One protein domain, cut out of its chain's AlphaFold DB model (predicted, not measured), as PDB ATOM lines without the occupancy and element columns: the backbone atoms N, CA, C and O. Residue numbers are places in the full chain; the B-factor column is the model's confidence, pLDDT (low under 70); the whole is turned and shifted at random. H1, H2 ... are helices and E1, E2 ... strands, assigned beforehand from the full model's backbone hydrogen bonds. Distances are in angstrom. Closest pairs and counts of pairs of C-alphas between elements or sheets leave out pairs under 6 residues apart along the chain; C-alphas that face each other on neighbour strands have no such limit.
ATOM      1  N   GLU A  10      34.055  58.366  23.825       90.31
ATOM      2  CA  GLU A  10      34.665  57.051  23.671       90.31
ATOM      3  C   GLU A  10      36.152  57.200  23.332       90.31
ATOM      4  O   GLU A  10      36.527  57.997  22.469       90.31
ATOM      5  N   CYS A  11      37.014  56.471  24.039       87.81
ATOM      6  CA  CYS A  11      38.439  56.430  23.743       87.81
ATOM      7  C   CYS A  11      38.661  55.624  22.455       87.81
ATOM      8  O   CYS A  11      38.275  54.460  22.410       87.81
ATOM      9  N   PRO A  12      39.317  56.169  21.420       85.94
ATOM     10  CA  PRO A  12      39.491  55.442  20.167       85.94
ATOM     11  C   PRO A  12      40.385  54.202  20.309       85.94
ATOM     12  O   PRO A  12      40.218  53.282  19.510       85.94
ATOM     13  N   LEU A  13      41.266  54.171  21.319       84.62
ATOM     14  CA  LEU A  13      42.222  53.089  21.569       84.62
ATOM     15  C   LEU A  13      41.601  51.934  22.376       84.62
ATOM     16  O   LEU A  13      41.552  50.814  21.892       84.62
ATOM     17  N   CYS A  14      41.054  52.213  23.566       86.94
ATOM     18  CA  CYS A  14      40.480  51.189  24.461       86.94
ATOM     19  C   CYS A  14      38.942  51.102  24.445       86.94
ATOM     20  O   CYS A  14      38.344  50.496  25.332       86.94
ATOM     21  N   LYS A  15      38.275  51.828  23.535       89.19
ATOM     22  CA  LYS A  15      36.801  51.908  23.378       89.19
ATOM     23  C   LYS A  15      36.007  52.272  24.637       89.19
ATOM     24  O   LYS A  15      34.784  52.198  24.671       89.19
ATOM     25  N   SER A  16      36.687  52.731  25.681       87.38
ATOM     26  CA  SER A  16      36.057  53.010  26.965       87.38
ATOM     27  C   SER A  16      35.501  54.420  27.036       87.38
ATOM     28  O   SER A  16      36.096  55.369  26.516       87.38
ATOM     29  N   LYS A  17      34.377  54.571  27.738       89.81
ATOM     30  CA  LYS A  17      33.744  55.871  27.971       89.81
ATOM     31  C   LYS A  17      34.491  56.646  29.053       89.81
ATOM     32  O   LYS A  17      34.725  56.126  30.138       89.81
ATOM     33  N   PHE A  18      34.830  57.902  28.784       86.25
ATOM     34  CA  PHE A  18      35.530  58.765  29.736       86.25
ATOM     35  C   PHE A  18      35.040  60.213  29.671       86.25
ATOM     36  O   PHE A  18      34.557  60.688  28.640       86.25
ATOM     37  N   SER A  19      35.183  60.936  30.782       84.00
ATOM     38  CA  SER A  19      34.969  62.382  30.852       84.00
ATOM     39  C   SER A  19      36.322  63.100  30.849       84.00
ATOM     40  O   SER A  19      37.246  62.723  31.569       84.00
ATOM     41  N   GLY A  20      36.481  64.125  30.008       78.88
ATOM     42  CA  GLY A  20      37.735  64.876  29.958       78.88
ATOM     43  C   GLY A  20      37.960  65.719  28.704       78.88
ATOM     44  O   GLY A  20      37.232  65.646  27.703       78.88
ATOM     45  N   LYS A  21      39.012  66.538  28.772       72.81
ATOM     46  CA  LYS A  21      39.579  67.250  27.621       72.81
ATOM     47  C   LYS A  21      40.577  66.317  26.918       72.81
ATOM     48  O   LYS A  21      41.342  65.646  27.598       72.81
ATOM     49  N   GLY A  22      40.544  66.265  25.586       80.94
ATOM     50  CA  GLY A  22      41.401  65.382  24.777       80.94
ATOM     51  C   GLY A  22      40.650  64.312  23.971       80.94
ATOM     52  O   GLY A  22      39.414  64.241  24.019       80.94
ATOM     53  N   ARG A  23      41.431  63.532  23.205       84.69
ATOM     54  CA  ARG A  23      40.992  62.426  22.328       84.69
ATOM     55  C   ARG A  23      40.990  61.067  23.037       84.69
ATOM     56  O   ARG A  23      40.121  60.252  22.760       84.69
ATOM     57  N   TYR A  24      41.923  60.844  23.959       86.25
ATOM     58  CA  TYR A  24      42.112  59.572  24.661       86.25
ATOM     59  C   TYR A  24      41.694  59.669  26.130       86.25
ATOM     60  O   TYR A  24      41.744  60.748  26.727       86.25
ATOM     61  N   CYS A  25      41.322  58.535  26.733       87.69
ATOM     62  CA  CYS A  25      41.151  58.461  28.184       87.69
ATOM     63  C   CYS A  25      42.493  58.721  28.890       87.69
ATOM     64  O   CYS A  25      43.554  58.592  28.284       87.69
ATOM     65  N   LYS A  26      42.465  59.067  30.185       83.75
ATOM     66  CA  LYS A  26      43.668  59.470  30.943       83.75
ATOM     67  C   LYS A  26      44.846  58.500  30.776       83.75
ATOM     68  O   LYS A  26      45.973  58.954  30.635       83.75
ATOM     69  N   ARG A  27      44.590  57.189  30.802       81.88
ATOM     70  CA  ARG A  27      45.634  56.157  30.701       81.88
ATOM     71  C   ARG A  27      46.090  55.940  29.253       81.88
ATOM     72  O   ARG A  27      47.288  55.971  29.003       81.88
ATOM     73  N   CYS A  28      45.176  55.883  28.281       83.00
ATOM     74  CA  CYS A  28      45.554  55.830  26.862       83.00
ATOM     75  C   CYS A  28      46.277  57.093  26.372       83.00
ATOM     76  O   CYS A  28      47.101  57.002  25.477       83.00
ATOM     77  N   ALA A  29      46.014  58.263  26.960       83.19
ATOM     78  CA  ALA A  29      46.762  59.484  26.665       83.19
ATOM     79  C   ALA A  29      48.222  59.397  27.143       83.19
ATOM     80  O   ALA A  29      49.113  59.930  26.488       83.19
ATOM     81  N   ILE A  30      48.463  58.713  28.269       80.00
ATOM     82  CA  ILE A  30      49.817  58.427  28.745       80.00
ATOM     83  C   ILE A  30      50.490  57.479  27.754       80.00
ATOM     84  O   ILE A  30      51.534  57.844  27.244       80.00
ATOM     85  N   LEU A  31      49.861  56.355  27.389       77.81
ATOM     86  CA  LEU A  31      50.399  55.437  26.368       77.81
ATOM     87  C   LEU A  31      50.715  56.136  25.042       77.81
ATOM     88  O   LEU A  31      51.789  55.940  24.494       77.81
ATOM     89  N   TYR A  32      49.810  56.993  24.562       77.31
ATOM     90  CA  TYR A  32      50.016  57.792  23.352       77.31
ATOM     91  C   TYR A  32      51.260  58.664  23.430       77.31
ATOM     92  O   TYR A  32      52.040  58.737  22.493       77.31
ATOM     93  N   SER A  33      51.459  59.309  24.577       76.38
ATOM     94  CA  SER A  33      52.640  60.143  24.794       76.38
ATOM     95  C   SER A  33      53.931  59.321  24.903       76.38
ATOM     96  O   SER A  33      55.003  59.910  24.897       76.38
ATOM     97  N   LEU A  34      53.836  57.996  25.067       71.81
ATOM     98  CA  LEU A  34      54.972  57.097  25.285       71.81
ATOM     99  C   LEU A  34      55.385  56.315  24.042       71.81
ATOM    100  O   LEU A  34      56.567  56.051  23.882       71.81
ATOM    101  N   LEU A  35      54.425  55.924  23.207       72.38
ATOM    102  CA  LEU A  35      54.669  55.148  21.987       72.38
ATOM    103  C   LEU A  35      54.860  56.038  20.746       72.38
ATOM    104  O   LEU A  35      55.103  55.517  19.663       72.38
ATOM    105  N   GLU A  36      54.738  57.361  20.909       67.50
ATOM    106  CA  GLU A  36      54.673  58.350  19.824       67.50
ATOM    107  C   GLU A  36      53.570  58.013  18.785       67.50
ATOM    108  O   GLU A  36      52.687  57.199  19.057       67.50
ATOM    109  N   GLU A  37      53.474  58.756  17.674       57.69
ATOM    110  CA  GLU A  37      52.212  59.028  16.946       57.69
ATOM    111  C   GLU A  37      51.395  57.815  16.437       57.69
ATOM    112  O   GLU A  37      50.196  57.980  16.182       57.69
ATOM    113  N   ASP A  38      51.957  56.605  16.377       58.75
ATOM    114  CA  ASP A  38      51.320  55.409  15.799       58.75
ATOM    115  C   ASP A  38      50.742  54.439  16.851       58.75
ATOM    116  O   ASP A  38      51.030  53.244  16.915       58.75
ATOM    117  N   THR A  39      49.879  54.966  17.722       65.19
ATOM    118  CA  THR A  39      49.125  54.148  18.700       65.19
ATOM    119  C   THR A  39      48.064  53.262  18.046       65.19
ATOM    120  O   THR A  39      46.858  53.537  18.074       65.19
ATOM    121  N   SER A  40      48.521  52.142  17.510       78.06
ATOM    122  CA  SER A  40      47.708  50.957  17.268       78.06
ATOM    123  C   SER A  40      47.685  50.062  18.511       78.06
ATOM    124  O   SER A  40      48.511  50.183  19.420       78.06
ATOM    125  N   ILE A  41      46.710  49.157  18.566       79.69
ATOM    126  CA  ILE A  41      46.683  48.103  19.587       79.69
ATOM    127  C   ILE A  41      47.911  47.186  19.433       79.69
ATOM    128  O   ILE A  41      48.454  46.751  20.442       79.69
ATOM    129  N   ASP A  42      48.397  46.973  18.207       81.06
ATOM    130  CA  ASP A  42      49.602  46.186  17.926       81.06
ATOM    131  C   ASP A  42      50.867  46.809  18.526       81.06
ATOM    132  O   ASP A  42      51.650  46.106  19.159       81.06
ATOM    133  N   ALA A  43      51.043  48.131  18.412       80.25
ATOM    134  CA  ALA A  43      52.172  48.829  19.033       80.25
ATOM    135  C   ALA A  43      52.141  48.714  20.566       80.25
ATOM    136  O   ALA A  43      53.173  48.537  21.213       80.25
ATOM    137  N   VAL A  44      50.943  48.771  21.161       80.31
ATOM    138  CA  VAL A  44      50.768  48.524  22.599       80.31
ATOM    139  C   VAL A  44      51.108  47.072  22.932       80.31
ATOM    140  O   VAL A  44      51.811  46.833  23.903       80.31
ATOM    141  N   LEU A  45      50.654  46.101  22.142       82.69
ATOM    142  CA  LEU A  45      50.973  44.696  22.373       82.69
ATOM    143  C   LEU A  45      52.490  44.463  22.336       82.69
ATOM    144  O   LEU A  45      53.028  43.944  23.304       82.69
ATOM    145  N   GLN A  46      53.186  44.928  21.299       79.94
ATOM    146  CA  GLN A  46      54.641  44.774  21.159       79.94
ATOM    147  C   GLN A  46      55.441  45.395  22.312       79.94
ATOM    148  O   GLN A  46      56.508  44.904  22.661       79.94
ATOM    149  N   ALA A  47      54.935  46.467  22.925       76.62
ATOM    150  CA  ALA A  47      55.609  47.112  24.048       76.62
ATOM    151  C   ALA A  47      55.484  46.334  25.373       76.62
ATOM    152  O   ALA A  47      56.287  46.550  26.284       76.62
ATOM    153  N   PHE A  48      54.472  45.473  25.511       77.31
ATOM    154  CA  PHE A  48      54.132  44.807  26.777       77.31
ATOM    155  C   PHE A  48      54.138  43.276  26.700       77.31
ATOM    156  O   PHE A  48      54.091  42.618  27.740       77.31
ATOM    157  N   TRP A  49      54.189  42.708  25.501       81.56
ATOM    158  CA  TRP A  49      54.168  41.277  25.252       81.56
ATOM    159  C   TRP A  49      55.427  40.850  24.506       81.56
ATOM    160  O   TRP A  49      55.695  41.329  23.409       81.56
ATOM    161  N   ASP A  50      56.167  39.933  25.120       85.06
ATOM    162  CA  ASP A  50      57.338  39.277  24.533       85.06
ATOM    163  C   ASP A  50      56.983  37.816  24.235       85.06
ATOM    164  O   ASP A  50      56.884  37.410  23.085       85.06
ATOM    165  N   HIS A  51      56.643  37.055  25.278       85.56
ATOM    166  CA  HIS A  51      56.251  35.653  25.178       85.56
ATOM    167  C   HIS A  51      55.203  35.283  26.235       85.56
ATOM    168  O   HIS A  51      55.043  35.946  27.264       85.56
ATOM    169  N   CYS A  52      54.514  34.166  26.017       87.38
ATOM    170  CA  CYS A  52      53.641  33.564  27.014       87.38
ATOM    171  C   CYS A  52      54.457  32.972  28.167       87.38
ATOM    172  O   CYS A  52      55.232  32.044  27.960       87.38
ATOM    173  N   PHE A  53      54.218  33.414  29.406       84.19
ATOM    174  CA  PHE A  53      54.942  32.897  30.580       84.19
ATOM    175  C   PHE A  53      54.742  31.397  30.845       84.19
ATOM    176  O   PHE A  53      55.504  30.809  31.605       84.19
ATOM    177  N   GLN A  54      53.706  30.788  30.261       89.88
ATOM    178  CA  GLN A  54      53.386  29.376  30.468       89.88
ATOM    179  C   GLN A  54      54.034  28.455  29.428       89.88
ATOM    180  O   GLN A  54      54.417  27.334  29.749       89.88
ATOM    181  N   CYS A  55      54.111  28.888  28.168       91.19
ATOM    182  CA  CYS A  55      54.551  28.029  27.062       91.19
ATOM    183  C   CYS A  55      55.607  28.662  26.152       91.19
ATOM    184  O   CYS A  55      55.929  28.083  25.119       91.19
ATOM    185  N   GLU A  56      56.090  29.853  26.510       90.44
ATOM    186  CA  GLU A  56      57.115  30.638  25.806       90.44
ATOM    187  C   GLU A  56      56.749  31.026  24.363       90.44
ATOM    188  O   GLU A  56      57.549  31.619  23.648       90.44
ATOM    189  N   ALA A  57      55.519  30.748  23.925       88.50
ATOM    190  CA  ALA A  57      55.055  31.104  22.596       88.50
ATOM    191  C   ALA A  57      54.773  32.610  22.483       88.50
ATOM    192  O   ALA A  57      54.146  33.204  23.361       88.50
ATOM    193  N   GLU A  58      55.162  33.200  21.357       88.75
ATOM    194  CA  GLU A  58      54.956  34.626  21.055       88.75
ATOM    195  C   GLU A  58      53.595  34.891  20.379       88.75
ATOM    196  O   GLU A  58      53.153  36.032  20.270       88.75
ATOM    197  N   ILE A  59      52.896  33.831  19.949       87.50
ATOM    198  CA  ILE A  59      51.629  33.919  19.212       87.50
ATOM    199  C   ILE A  59      50.440  34.292  20.108       87.50
ATOM    200  O   ILE A  59      50.181  33.675  21.148       87.50
ATOM    201  N   VAL A  60      49.684  35.290  19.651       90.12
ATOM    202  CA  VAL A  60      48.541  35.881  20.355       90.12
ATOM    203  C   VAL A  60      47.251  35.583  19.599       90.12
ATOM    204  O   VAL A  60      47.135  35.891  18.415       90.12
ATOM    205  N   ALA A  61      46.270  35.015  20.299       92.19
ATOM    206  CA  ALA A  61      44.939  34.731  19.764       92.19
ATOM    207  C   ALA A  61      44.042  35.968  19.807       92.19
ATOM    208  O   ALA A  61      43.284  36.247  18.879       92.19
ATOM    209  N   SER A  62      44.098  36.702  20.917       92.31
ATOM    210  CA  SER A  62      43.301  37.904  21.119       92.31
ATOM    211  C   SER A  62      43.999  38.883  22.053       92.31
ATOM    212  O   SER A  62      44.790  38.500  22.921       92.31
ATOM    213  N   VAL A  63      43.698  40.164  21.856       90.19
ATOM    214  CA  VAL A  63      44.184  41.244  22.703       90.19
ATOM    215  C   VAL A  63      43.044  42.213  22.996       90.19
ATOM    216  O   VAL A  63      42.288  42.605  22.104       90.19
ATOM    217  N   GLU A  64      42.921  42.609  24.255       90.50
ATOM    218  CA  GLU A  64      41.940  43.588  24.697       90.50
ATOM    219  C   GLU A  64      42.624  44.632  25.570       90.50
ATOM    220  O   GLU A  64      43.207  44.321  26.608       90.50
ATOM    221  N   LEU A  65      42.533  45.894  25.158       87.25
ATOM    222  CA  LEU A  65      42.993  47.011  25.965       87.25
ATOM    223  C   LEU A  65      41.794  47.681  26.626       87.25
ATOM    224  O   LEU A  65      40.936  48.253  25.950       87.25
ATOM    225  N   THR A  66      41.786  47.683  27.952       86.88
ATOM    226  CA  THR A  66      40.833  48.436  28.765       86.88
ATOM    227  C   THR A  66      41.518  49.692  29.316       86.88
ATOM    228  O   THR A  66      42.710  49.922  29.090       86.88
ATOM    229  N   PRO A  67      40.811  50.575  30.040       82.12
ATOM    230  CA  PRO A  67      41.476  51.631  30.777       82.12
ATOM    231  C   PRO A  67      42.392  51.035  31.841       82.12
ATOM    232  O   PRO A  67      43.369  51.673  32.189       82.12
ATOM    233  N   GLU A  68      42.086  49.858  32.381       83.50
ATOM    234  CA  GLU A  68      42.722  49.351  33.593       83.50
ATOM    235  C   GLU A  68      43.863  48.373  33.328       83.50
ATOM    236  O   GLU A  68      44.815  48.337  34.109       83.50
ATOM    237  N   SER A  69      43.797  47.643  32.220       85.94
ATOM    238  CA  SER A  69      44.704  46.549  31.881       85.94
ATOM    239  C   SER A  69      44.804  46.317  30.371       85.94
ATOM    240  O   SER A  69      43.914  46.695  29.605       85.94
ATOM    241  N   LEU A  70      45.876  45.637  29.974       86.81
ATOM    242  CA  LEU A  70      45.998  44.934  28.703       86.81
ATOM    243  C   LEU A  70      45.819  43.438  28.974       86.81
ATOM    244  O   LEU A  70      46.570  42.849  29.750       86.81
ATOM    245  N   THR A  71      44.822  42.836  28.345       90.75
ATOM    246  CA  THR A  71      44.581  41.396  28.397       90.75
ATOM    247  C   THR A  71      45.080  40.778  27.100       90.75
ATOM    248  O   THR A  71      44.686  41.216  26.021       90.75
ATOM    249  N   VAL A  72      45.934  39.764  27.202       90.75
ATOM    250  CA  VAL A  72      46.496  39.026  26.064       90.75
ATOM    251  C   VAL A  72      46.170  37.549  26.237       90.75
ATOM    252  O   VAL A  72      46.431  36.984  27.300       90.75
ATOM    253  N   GLN A  73      45.613  36.911  25.212       93.88
ATOM    254  CA  GLN A  73      45.391  35.468  25.197       93.88
ATOM    255  C   GLN A  73      46.419  34.787  24.295       93.88
ATOM    256  O   GLN A  73      46.516  35.109  23.111       93.88
ATOM    257  N   CYS A  74      47.157  33.824  24.842       92.50
ATOM    258  CA  CYS A  74      48.100  33.024  24.072       92.50
ATOM    259  C   CYS A  74      47.354  32.052  23.147       92.50
ATOM    260  O   CYS A  74      46.487  31.305  23.601       92.50
ATOM    261  N   ASP A  75      47.735  32.019  21.871       94.12
ATOM    262  CA  ASP A  75      47.119  31.123  20.880       94.12
ATOM    263  C   ASP A  75      47.572  29.664  21.032       94.12
ATOM    264  O   ASP A  75      46.828  28.736  20.734       94.12
ATOM    265  N   ASN A  76      48.773  29.442  21.574       92.94
ATOM    266  CA  ASN A  76      49.331  28.098  21.720       92.94
ATOM    267  C   ASN A  76      48.696  27.302  22.872       92.94
ATOM    268  O   ASN A  76      48.315  26.146  22.708       92.94
ATOM    269  N   CYS A  77      48.621  27.902  24.064       92.94
ATOM    270  CA  CYS A  77      48.169  27.212  25.279       92.94
ATOM    271  C   CYS A  77      46.823  27.713  25.819       92.94
ATOM    272  O   CYS A  77      46.280  27.113  26.744       92.94
ATOM    273  N   GLY A  78      46.281  28.800  25.258       92.81
ATOM    274  CA  GLY A  78      45.028  29.407  25.705       92.81
ATOM    275  C   GLY A  78      45.135  30.233  26.990       92.81
ATOM    276  O   GLY A  78      44.119  30.781  27.420       92.81
ATOM    277  N   GLU A  79      46.326  30.338  27.591       92.38
ATOM    278  CA  GLU A  79      46.554  31.106  28.819       92.38
ATOM    279  C   GLU A  79      46.217  32.587  28.612       92.38
ATOM    280  O   GLU A  79      46.556  33.186  27.584       92.38
ATOM    281  N   VAL A  80      45.551  33.182  29.604       93.62
ATOM    282  CA  VAL A  80      45.152  34.591  29.589       93.62
ATOM    283  C   VAL A  80      46.041  35.375  30.543       93.62
ATOM    284  O   VAL A  80      46.018  35.173  31.756       93.62
ATOM    285  N   HIS A  81      46.785  36.327  29.995       87.94
ATOM    286  CA  HIS A  81      47.656  37.216  30.743       87.94
ATOM    287  C   HIS A  81      46.994  38.578  30.906       87.94
ATOM    288  O   HIS A  81      46.656  39.240  29.926       87.94
ATOM    289  N   VAL A  82      46.825  39.009  32.156       88.88
ATOM    290  CA  VAL A  82      46.287  40.332  32.490       88.88
ATOM    291  C   VAL A  82      47.429  41.205  32.988       88.88
ATOM    292  O   VAL A  82      47.927  41.027  34.098       88.88
ATOM    293  N   ILE A  83      47.844  42.152  32.155       81.19
ATOM    294  CA  ILE A  83      48.917  43.094  32.453       81.19
ATOM    295  C   ILE A  83      48.268  44.380  32.987       81.19
ATOM    296  O   ILE A  83      47.555  45.057  32.237       81.19
ATOM    297  N   PRO A  84      48.450  44.735  34.272       79.06
ATOM    298  CA  PRO A  84      47.877  45.956  34.825       79.06
ATOM    299  C   PRO A  84      48.485  47.195  34.156       79.06
ATOM    300  O   PRO A  84      49.696  47.316  33.989       79.06
ATOM    301  N   PHE A  85      47.620  48.133  33.773       72.12
ATOM    302  CA  PHE A  85      47.969  49.401  33.129       72.12
ATOM    303  C   PHE A  85      47.838  50.553  34.121       72.12
ATOM    304  O   PHE A  85      47.205  51.587  33.853       72.12
ATOM    305  N   GLU A  86      48.393  50.383  35.320       72.31
ATOM    306  CA  GLU A  86      48.502  51.502  36.239       72.31
ATOM    307  C   GLU A  86      49.580  52.469  35.763       72.31
ATOM    308  O   GLU A  86      50.540  52.113  35.080       72.31
ATOM    309  N   ARG A  87      49.429  53.743  36.137       68.94
ATOM    310  CA  ARG A  87      50.413  54.767  35.778       68.94
ATOM    311  C   ARG A  87      51.812  54.370  36.246       68.94
ATOM    312  O   ARG A  87      52.779  54.668  35.560       68.94
ATOM    313  N   GLU A  88      51.916  53.742  37.411       70.50
ATOM    314  CA  GLU A  88      53.193  53.332  37.987       70.50
ATOM    315  C   GLU A  88      53.830  52.172  37.228       70.50
ATOM    316  O   GLU A  88      55.034  52.226  37.003       70.50
ATOM    317  N   ASP A  89      53.048  51.191  36.772       68.25
ATOM    318  CA  ASP A  89      53.549  50.079  35.958       68.25
ATOM    319  C   ASP A  89      54.031  50.574  34.598       68.25
ATOM    320  O   ASP A  89      55.162  50.290  34.207       68.25
ATOM    321  N   ILE A  90      53.239  51.427  33.942       68.31
ATOM    322  CA  ILE A  90      53.631  52.084  32.692       68.31
ATOM    323  C   ILE A  90      54.940  52.865  32.896       68.31
ATOM    324  O   ILE A  90      55.881  52.727  32.120       68.31
ATOM    325  N   LEU A  91      55.046  53.653  33.973       66.81
ATOM    326  CA  LEU A  91      56.267  54.401  34.285       66.81
ATOM    327  C   LEU A  91      57.453  53.499  34.674       66.81
ATOM    328  O   LEU A  91      58.603  53.874  34.437       66.81
ATOM    329  N   ARG A  92      57.206  52.338  35.286       66.06
ATOM    330  CA  ARG A  92      58.239  51.363  35.655       66.06
ATOM    331  C   ARG A  92      58.802  50.678  34.414       66.06
ATOM    332  O   ARG A  92      60.020  50.582  34.312       66.06
ATOM    333  N   TYR A  93      57.954  50.309  33.457       59.97
ATOM    334  CA  TYR A  93      58.384  49.793  32.153       59.97
ATOM    335  C   TYR A  93      59.301  50.782  31.415       59.97
ATOM    336  O   TYR A  93      60.332  50.372  30.882       59.97
ATOM    337  N   ILE A  94      59.005  52.089  31.484       58.94
ATOM    338  CA  ILE A  94      59.881  53.148  30.944       58.94
ATOM    339  C   ILE A  94      61.244  53.160  31.646       58.94
ATOM    340  O   ILE A  94      62.281  53.192  30.991       58.94
ATOM    341  N   ARG A  95      61.266  53.155  32.987       57.47
ATOM    342  CA  ARG A  95      62.526  53.252  33.748       57.47
ATOM    343  C   ARG A  95      63.404  52.012  33.623       57.47
ATOM    344  O   ARG A  95      64.616  52.138  33.752       57.47
ATOM    345  N   SER A  96      62.808  50.848  33.391       55.66
ATOM    346  CA  SER A  96      63.540  49.597  33.195       55.66
ATOM    347  C   SER A  96      64.158  49.462  31.797       55.66
ATOM    348  O   SER A  96      64.835  48.470  31.553       55.66
ATOM    349  N   GLY A  97      63.946  50.420  30.879       47.03
ATOM    350  CA  GLY A  97      64.533  50.377  29.532       47.03
ATOM    351  C   GLY A  97      63.963  49.275  28.629       47.03
ATOM    352  O   GLY A  97      64.587  48.918  27.637       47.03
TER     353      GLY A  97
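This is residues 10 to 97 of the 105 residues of an uncharacterized protein of bacterium 1XD42-8 (UniProt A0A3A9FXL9). A small sheet of three antiparallel strands, E1, E2 and E3, has one short helix, H2, lying across one of its faces, while two more helices, H1 and H3, lie beyond one end of the strands and run the same way, nearly parallel. A looped stretch without named elements, residues 10 to 25, makes one end of the longest axis, and the link of residues 49 to 59 reaches the other end. The printed part has 88 residues, with three named helices and three named strands in the order H1, H2, E1, E2, E3, H3; the class is mixed, helices and strands, and the sheet order is E1, E2, E3. The whole is compact, with a radius of gyration of the C-alphas of 13.3 A, and only just elongated, with spans of 42 by 28 by 21 A.

After residues 10 to 25, H1 takes residues 26 to 35, 14.8 A from first to last C-alpha, beginning with C-alpha 26 at (43.668, 59.470, 30.943). H2 takes residues 41 to 48, 10.9 A. E1 is residues 60 to 65, 13.6 A, with C-alpha 60 at (48.541, 35.881, 20.355). E2 is residues 69 to 74, 16.0 A, and E3 residues 80 to 84, 12.8 A. H3, residues 87 to 95, 12.4 A, ends with C-alpha 95 at (62.526, 53.252, 33.748).

E1, E2 and E3 form a meander, each strand the antiparallel neighbour of the one before. The hairpin of E1 and E2 has an angle of 171 degrees between directions, with N 61 and O 73 2.8 A apart, within hydrogen-bond range. In the hairpin of E2 and E3, at 159 degrees, N 83 and O 70 are within range at 2.8 A. H2 is on the sheet at a height of 9.0 A, over E2 and only just over E1, with 3 of its C-alphas there; it runs across the strands, at 89 degrees to E2 on the local plane. The closest C-alphas of H2 and E1 are those of Ile 41 and Leu 65, 7.4 A apart. H1 and H2 only just touch, with 3 pairs of C-alphas within 8 A, closest at Leu 35 and Ala 43, 7.4 A, about perpendicular at 78 degrees. H1 and H3 only just touch, also with 3 pairs, closest at the C-alphas of Arg 27 and Arg 87, 7.1 A, at a shallow tilt of 13 degrees, the same way. H2 and H3 are only just apart, their closest C-alphas 8.5 A from each other. H1 and H3 are not on the sheet. In H1, H2 and H3 every O i to N i+4 pair is within hydrogen-bond range.

The C-alphas of Lys 21 and Cys 55 are the two farthest apart, at 42.0 A. The printed part has no cut. The link from H2 to E1, 11 residues, is long; the other links between named elements are tight. The mean pLDDT of the printed part is 81.1, with residues 36 to 39, 87 and 89 to 97 under 70.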